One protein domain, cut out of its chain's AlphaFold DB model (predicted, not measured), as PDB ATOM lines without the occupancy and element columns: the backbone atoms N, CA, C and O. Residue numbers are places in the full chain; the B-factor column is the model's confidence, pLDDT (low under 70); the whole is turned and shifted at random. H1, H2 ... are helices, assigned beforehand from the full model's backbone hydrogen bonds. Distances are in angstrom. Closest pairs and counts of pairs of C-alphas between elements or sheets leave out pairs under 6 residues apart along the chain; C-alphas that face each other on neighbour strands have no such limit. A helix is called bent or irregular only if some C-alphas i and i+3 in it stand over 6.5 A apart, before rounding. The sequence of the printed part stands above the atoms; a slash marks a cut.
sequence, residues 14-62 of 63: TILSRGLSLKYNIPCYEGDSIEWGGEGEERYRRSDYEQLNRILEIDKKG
ATOM      1  N   THR A  14     196.971 185.139 175.247       93.56
ATOM      2  CA  THR A  14     195.723 185.819 174.866       93.56
ATOM      3  C   THR A  14     194.694 185.819 175.998       93.56
ATOM      4  O   THR A  14     193.941 186.776 176.152       93.56
ATOM      5  N   ILE A  15     194.658 184.762 176.814       96.31
ATOM      6  CA  ILE A  15     193.763 184.685 177.976       96.31
ATOM      7  C   ILE A  15     194.243 185.664 179.053       96.31
ATOM      8  O   ILE A  15     193.448 186.448 179.570       96.31
ATOM      9  N   LEU A  16     195.548 185.668 179.342       96.56
ATOM     10  CA  LEU A  16     196.150 186.578 180.315       96.56
ATOM     11  C   LEU A  16     195.968 188.049 179.911       96.56
ATOM     12  O   LEU A  16     195.544 188.857 180.736       96.56
ATOM     13  N   SER A  17     196.248 188.394 178.651       95.50
ATOM     14  CA  SER A  17     196.128 189.770 178.155       95.50
ATOM     15  C   SER A  17     194.687 190.282 178.224       95.50
ATOM     16  O   SER A  17     194.456 191.383 178.721       95.50
ATOM     17  N   ARG A  18     193.703 189.458 177.833       95.31
ATOM     18  CA  ARG A  18     192.271 189.779 177.966       95.31
ATOM     19  C   ARG A  18     191.849 189.944 179.424       95.31
ATOM     20  O   ARG A  18     191.150 190.901 179.744       95.31
ATOM     21  N   GLY A  19     192.297 189.057 180.313       96.94
ATOM     22  CA  GLY A  19     191.997 189.144 181.745       96.94
ATOM     23  C   GLY A  19     192.514 190.440 182.377       96.94
ATOM     24  O   GLY A  19     191.784 191.104 183.109       96.94
ATOM     25  N   LEU A  20     193.747 190.840 182.050       95.31
ATOM     26  CA  LEU A  20     194.325 192.109 182.501       95.31
ATOM     27  C   LEU A  20     193.592 193.317 181.909       95.31
ATOM     28  O   LEU A  20     193.299 194.264 182.636       95.31
ATOM     29  N   SER A  21     193.265 193.265 180.616       95.12
ATOM     30  CA  SER A  21     192.519 194.317 179.922       95.12
ATOM     31  C   SER A  21     191.175 194.589 180.589       95.12
ATOM     32  O   SER A  21     190.898 195.734 180.937       95.12
ATOM     33  N   LEU A  22     190.394 193.540 180.868       96.56
ATOM     34  CA  LEU A  22     189.103 193.655 181.549       96.56
ATOM     35  C   LEU A  22     189.255 194.132 182.997       96.56
ATOM     36  O   LEU A  22     188.526 195.016 183.434       96.56
ATOM     37  N   LYS A  23     190.212 193.568 183.743       97.06
ATOM     38  CA  LYS A  23     190.404 193.877 185.167       97.06
ATOM     39  C   LYS A  23     190.824 195.326 185.409       97.06
ATOM     40  O   LYS A  23     190.407 195.917 186.401       97.06
ATOM     41  N   TYR A  24     191.672 195.873 184.542       94.56
ATOM     42  CA  TYR A  24     192.252 197.207 184.709       94.56
ATOM     43  C   TYR A  24     191.700 198.240 183.721       94.56
ATOM     44  O   TYR A  24     192.149 199.382 183.738       94.56
ATOM     45  N   ASN A  25     190.738 197.854 182.878       93.00
ATOM     46  CA  ASN A  25     190.171 198.683 181.815       93.00
ATOM     47  C   ASN A  25     191.248 199.329 180.918       93.00
ATOM     48  O   ASN A  25     191.204 200.523 180.620       93.00
ATOM     49  N   ILE A  26     192.249 198.537 180.523       91.38
ATOM     50  CA  ILE A  26     193.350 198.978 179.655       91.38
ATOM     51  C   ILE A  26     193.202 198.389 178.248       91.38
ATOM     52  O   ILE A  26     192.793 197.231 178.116       91.38
ATOM     53  N   PRO A  27     193.556 199.134 177.187       92.31
ATOM     54  CA  PRO A  27     193.490 198.617 175.827       92.31
ATOM     55  C   PRO A  27     194.469 197.451 175.627       92.31
ATOM     56  O   PRO A  27     195.600 197.474 176.115       92.31
ATOM     57  N   CYS A  28     194.028 196.435 174.885       92.56
ATOM     58  CA  CYS A  28     194.819 195.260 174.529       92.56
ATOM     59  C   CYS A  28     195.012 195.206 173.014       92.56
ATOM     60  O   CYS A  28     194.049 195.321 172.259       92.56
ATOM     61  N   TYR A  29     196.250 194.985 172.579       91.56
ATOM     62  CA  TYR A  29     196.613 194.910 171.167       91.56
ATOM     63  C   TYR A  29     197.320 193.584 170.876       91.56
ATOM     64  O   TYR A  29     198.138 193.127 171.676       91.56
ATOM     65  N   GLU A  30     197.003 192.965 169.739       88.19
ATOM     66  CA  GLU A  30     197.700 191.770 169.255       88.19
ATOM     67  C   GLU A  30     199.084 192.162 168.724       88.19
ATOM     68  O   GLU A  30     199.206 193.064 167.891       88.19
ATOM     69  N   GLY A  31     200.120 191.491 169.228       88.94
ATOM     70  CA  GLY A  31     201.515 191.717 168.847       88.94
ATOM     71  C   GLY A  31     202.125 190.589 168.016       88.94
ATOM     72  O   GLY A  31     203.334 190.597 167.813       88.94
ATOM     73  N   ASP A  32     201.339 189.604 167.571       88.38
ATOM     74  CA  ASP A  32     201.844 188.525 166.715       88.38
ATOM     75  C   ASP A  32     202.170 189.062 165.313       88.38
ATOM     76  O   ASP A  32     201.497 189.967 164.826       88.38
ATOM     77  N   SER A  33     203.205 188.514 164.678       87.50
ATOM     78  CA  SER A  33     203.559 188.795 163.279       87.50
ATOM     79  C   SER A  33     202.671 188.045 162.287       87.50
ATOM     80  O   SER A  33     202.613 188.414 161.118       87.50
ATOM     81  N   ILE A  34     201.990 186.991 162.743       85.81
ATOM     82  CA  ILE A  34     201.029 186.241 161.940       85.81
ATOM     83  C   ILE A  34     199.652 186.860 162.156       85.81
ATOM     84  O   ILE A  34     199.092 186.805 163.251       85.81
ATOM     85  N   GLU A  35     199.116 187.450 161.099       77.19
ATOM     86  CA  GLU A  35     197.779 188.015 161.072       77.19
ATOM     87  C   GLU A  35     196.801 186.980 160.527       77.19
ATOM     88  O   GLU A  35     197.001 186.371 159.471       77.19
ATOM     89  N   TRP A  36     195.734 186.767 161.288       68.06
ATOM     90  CA  TRP A  36     194.553 186.095 160.784       68.06
ATOM     91  C   TRP A  36     193.791 187.153 160.007       68.06
ATOM     92  O   TRP A  36     193.227 188.064 160.616       68.06
ATOM     93  N   GLY A  37     193.837 187.073 158.681       63.19
ATOM     94  CA  GLY A  37     192.929 187.858 157.865       63.19
ATOM     95  C   GLY A  37     191.469 187.562 158.237       63.19
ATOM     96  O   GLY A  37     191.172 186.602 158.961       63.19
ATOM     97  N   GLY A  38     190.557 188.418 157.785       66.62
ATOM     98  CA  GLY A  38     189.117 188.239 157.979       66.62
ATOM     99  C   GLY A  38     188.586 186.925 157.388       66.62
ATOM    100  O   GLY A  38     189.325 186.117 156.823       66.62
ATOM    101  N   GLU A  39     187.276 186.688 157.502       61.59
ATOM    102  CA  GLU A  39     186.656 185.521 156.859       61.59
ATOM    103  C   GLU A  39     186.972 185.489 155.354       61.59
ATOM    104  O   GLU A  39     186.568 186.372 154.602       61.59
ATOM    105  N   GLY A  40     187.698 184.451 154.926       65.56
ATOM    106  CA  GLY A  40     188.097 184.238 153.533       65.56
ATOM    107  C   GLY A  40     189.491 184.751 153.160       65.56
ATOM    108  O   GLY A  40     189.927 184.512 152.036       65.56
ATOM    109  N   GLU A  41     190.210 185.404 154.072       68.56
ATOM    110  CA  GLU A  41     191.580 185.860 153.827       68.56
ATOM    111  C   GLU A  41     192.616 184.806 154.245       68.56
ATOM    112  O   GLU A  41     192.471 184.096 155.245       68.56
ATOM    113  N   GLU A  42     193.692 184.697 153.465       71.19
ATOM    114  CA  GLU A  42     194.813 183.826 153.805       71.19
ATOM    115  C   GLU A  42     195.601 184.372 155.000       71.19
ATOM    116  O   GLU A  42     195.642 185.574 155.270       71.19
ATOM    117  N   ARG A  43     196.275 183.470 155.724       78.00
ATOM    118  CA  ARG A  43     197.211 183.877 156.775       78.00
ATOM    119  C   ARG A  43     198.318 184.720 156.158       78.00
ATOM    120  O   ARG A  43     199.102 184.217 155.353       78.00
ATOM    121  N   TYR A  44     198.430 185.958 156.617       85.50
ATOM    122  CA  TYR A  44     199.494 186.858 156.212       85.50
ATOM    123  C   TYR A  44     200.526 186.974 157.328       85.50
ATOM    124  O   TYR A  44     200.193 187.215 158.489       85.50
ATOM    125  N   ARG A  45     201.803 186.798 156.989       88.38
ATOM    126  CA  ARG A  45     202.898 187.107 157.906       88.38
ATOM    127  C   ARG A  45     203.388 188.511 157.595       88.38
ATOM    128  O   ARG A  45     203.938 188.729 156.519       88.38
ATOM    129  N   ARG A  46     203.242 189.424 158.554       89.88
ATOM    130  CA  ARG A  46     203.799 190.774 158.453       89.88
ATOM    131  C   ARG A  46     205.311 190.698 158.274       89.88
ATOM    132  O   ARG A  46     205.990 189.927 158.960       89.88
ATOM    133  N   SER A  47     205.828 191.515 157.368       92.25
ATOM    134  CA  SER A  47     207.252 191.816 157.273       92.25
ATOM    135  C   SER A  47     207.744 192.522 158.540       92.25
ATOM    136  O   SER A  47     206.964 193.121 159.286       92.25
ATOM    137  N   ASP A  48     209.058 192.511 158.762       93.38
ATOM    138  CA  ASP A  48     209.668 193.183 159.916       93.38
ATOM    139  C   ASP A  48     209.330 194.683 159.954       93.38
ATOM    140  O   ASP A  48     209.092 195.248 161.023       93.38
ATOM    141  N   TYR A  49     209.243 195.323 158.782       94.88
ATOM    142  CA  TYR A  49     208.886 196.735 158.659       94.88
ATOM    143  C   TYR A  49     207.426 197.006 159.049       94.88
ATOM    144  O   TYR A  49     207.144 197.930 159.813       94.88
ATOM    145  N   GLU A  50     206.486 196.186 158.577       92.31
ATOM    146  CA  GLU A  50     205.069 196.311 158.944       92.31
ATOM    147  C   GLU A  50     204.843 196.028 160.426       92.31
ATOM    148  O   GLU A  50     204.083 196.741 161.086       92.31
ATOM    149  N   GLN A  51     205.533 195.024 160.968       92.56
ATOM    150  CA  GLN A  51     205.462 194.693 162.383       92.56
ATOM    151  C   GLN A  51     206.002 195.838 163.248       92.56
ATOM    152  O   GLN A  51     205.368 196.212 164.236       92.56
ATOM    153  N   LEU A  52     207.129 196.444 162.856       93.69
ATOM    154  CA  LEU A  52     207.678 197.618 163.529       93.69
ATOM    155  C   LEU A  52     206.695 198.793 163.485       93.69
ATOM    156  O   LEU A  52     206.387 199.370 164.527       93.69
ATOM    157  N   ASN A  53     206.153 199.114 162.309       93.94
ATOM    158  CA  ASN A  53     205.169 200.185 162.161       93.94
ATOM    159  C   ASN A  53     203.932 199.938 163.028       93.94
ATOM    160  O   ASN A  53     203.456 200.853 163.696       93.94
ATOM    161  N   ARG A  54     203.445 198.695 163.090       91.12
ATOM    162  CA  ARG A  54     202.317 198.326 163.947       91.12
ATOM    163  C   ARG A  54     202.612 198.581 165.425       91.12
ATOM    164  O   ARG A  54     201.759 199.136 166.118       91.12
ATOM    165  N   ILE A  55     203.801 198.205 165.899       90.88
ATOM    166  CA  ILE A  55     204.236 198.454 167.280       90.88
ATOM    167  C   ILE A  55     204.324 199.960 167.552       90.88
ATOM    168  O   ILE A  55     203.800 200.415 168.566       90.88
ATOM    169  N   LEU A  56     204.909 200.742 166.638       93.00
ATOM    170  CA  LEU A  56     205.012 202.200 166.770       93.00
ATOM    171  C   LEU A  56     203.635 202.882 166.805       93.00
ATOM    172  O   LEU A  56     203.422 203.804 167.588       93.00
ATOM    173  N   GLU A  57     202.675 202.413 166.008       92.12
ATOM    174  CA  GLU A  57     201.297 202.917 166.038       92.12
ATOM    175  C   GLU A  57     200.575 202.597 167.353       92.12
ATOM    176  O   GLU A  57     199.808 203.417 167.856       92.12
ATOM    177  N   ILE A  58     200.821 201.424 167.944       90.69
ATOM    178  CA  ILE A  58     200.314 201.089 169.282       90.69
ATOM    179  C   ILE A  58     200.966 201.992 170.333       90.69
ATOM    180  O   ILE A  58     200.282 202.501 171.224       90.69
ATOM    181  N   ASP A  59     202.274 202.219 170.213       89.88
ATOM    182  CA  ASP A  59     203.056 203.013 171.154       89.88
ATOM    183  C   ASP A  59     202.550 204.459 171.253       89.88
ATOM    184  O   ASP A  59     202.374 204.966 172.365       89.88
ATOM    185  N   LYS A  60     202.206 205.067 170.108       91.12
ATOM    186  CA  LYS A  60     201.612 206.413 170.010       91.12
ATOM    187  C   LYS A  60     200.251 206.541 170.697       91.12
ATOM    188  O   LYS A  60     199.901 207.629 171.138       91.12
ATOM    189  N   LYS A  61     199.465 205.461 170.773       86.06
ATOM    190  CA  LYS A  61     198.114 205.477 171.371       86.06
ATOM    191  C   LYS A  61     198.128 205.406 172.895       86.06
ATOM    192  O   LYS A  61     197.126 205.731 173.526       86.06
ATOM    193  N   GLY A  62     199.226 204.943 173.485       72.50
ATOM    194  CA  GLY A  62     199.415 204.923 174.930       72.50
ATOM    195  C   GLY A  62     200.196 206.150 175.383       72.50
ATOM    196  O   GLY A  62     201.422 206.063 175.461       72.50
TER     197      GLY A  62
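This is residues 14 to 62 of the 63 residues of an uncharacterized protein of Clostridium sp. 7_2_43FAA (UniProt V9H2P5). Two separate helices point much the same way without packing on each other, and one long link joins them; its first part, near residues 26 to 31, passes between them, and it then makes a loop that folds back around residues 36 to 43 at one end of the model. A short antiparallel pairing of residues 34 to 35 with residues 44 to 45 ties the two sides of that loop together. The printed part has 49 residues with two named helices, H1 then H2, and no named strand; the class is all helix. The whole is loose, with a radius of gyration of the C-alphas of 12.8 A and spans of 33 by 25 by 14 A.

Find C-alpha 14 at (195.723, 185.819, 174.866); from there H1 runs over residues 14 to 24, 15.4 A from first to last C-alpha. Go on through residues 25 to 47, which hold no named element, to C-alpha 48 at (209.668, 193.183, 159.916). There H2, the longest helix, begins; it takes residues 48 to 61 and measures 20.4 A, ending at C-alpha 61 at (198.114, 205.477, 171.371).

H1 and H2 are apart, with no C-alpha of the one within 8 A of the other. Look along the backbone O and N atoms: in H1 every O i to N i+4 pair is within hydrogen-bond range, and in H2 9 of 10 are. Neither helix is bent.

The two C-alphas farthest apart are those of Tyr 24 and Gly 40, at 34.0 A. From C-alpha 14 to C-alpha 62, the first and last printed, is 19.5 A. The printed part has no cut, and the link from H1 to H2, 23 residues, is long. In the B-factor column you find a mean pLDDT of 87.5 for the printed part, with residues 36 to 41 under 70.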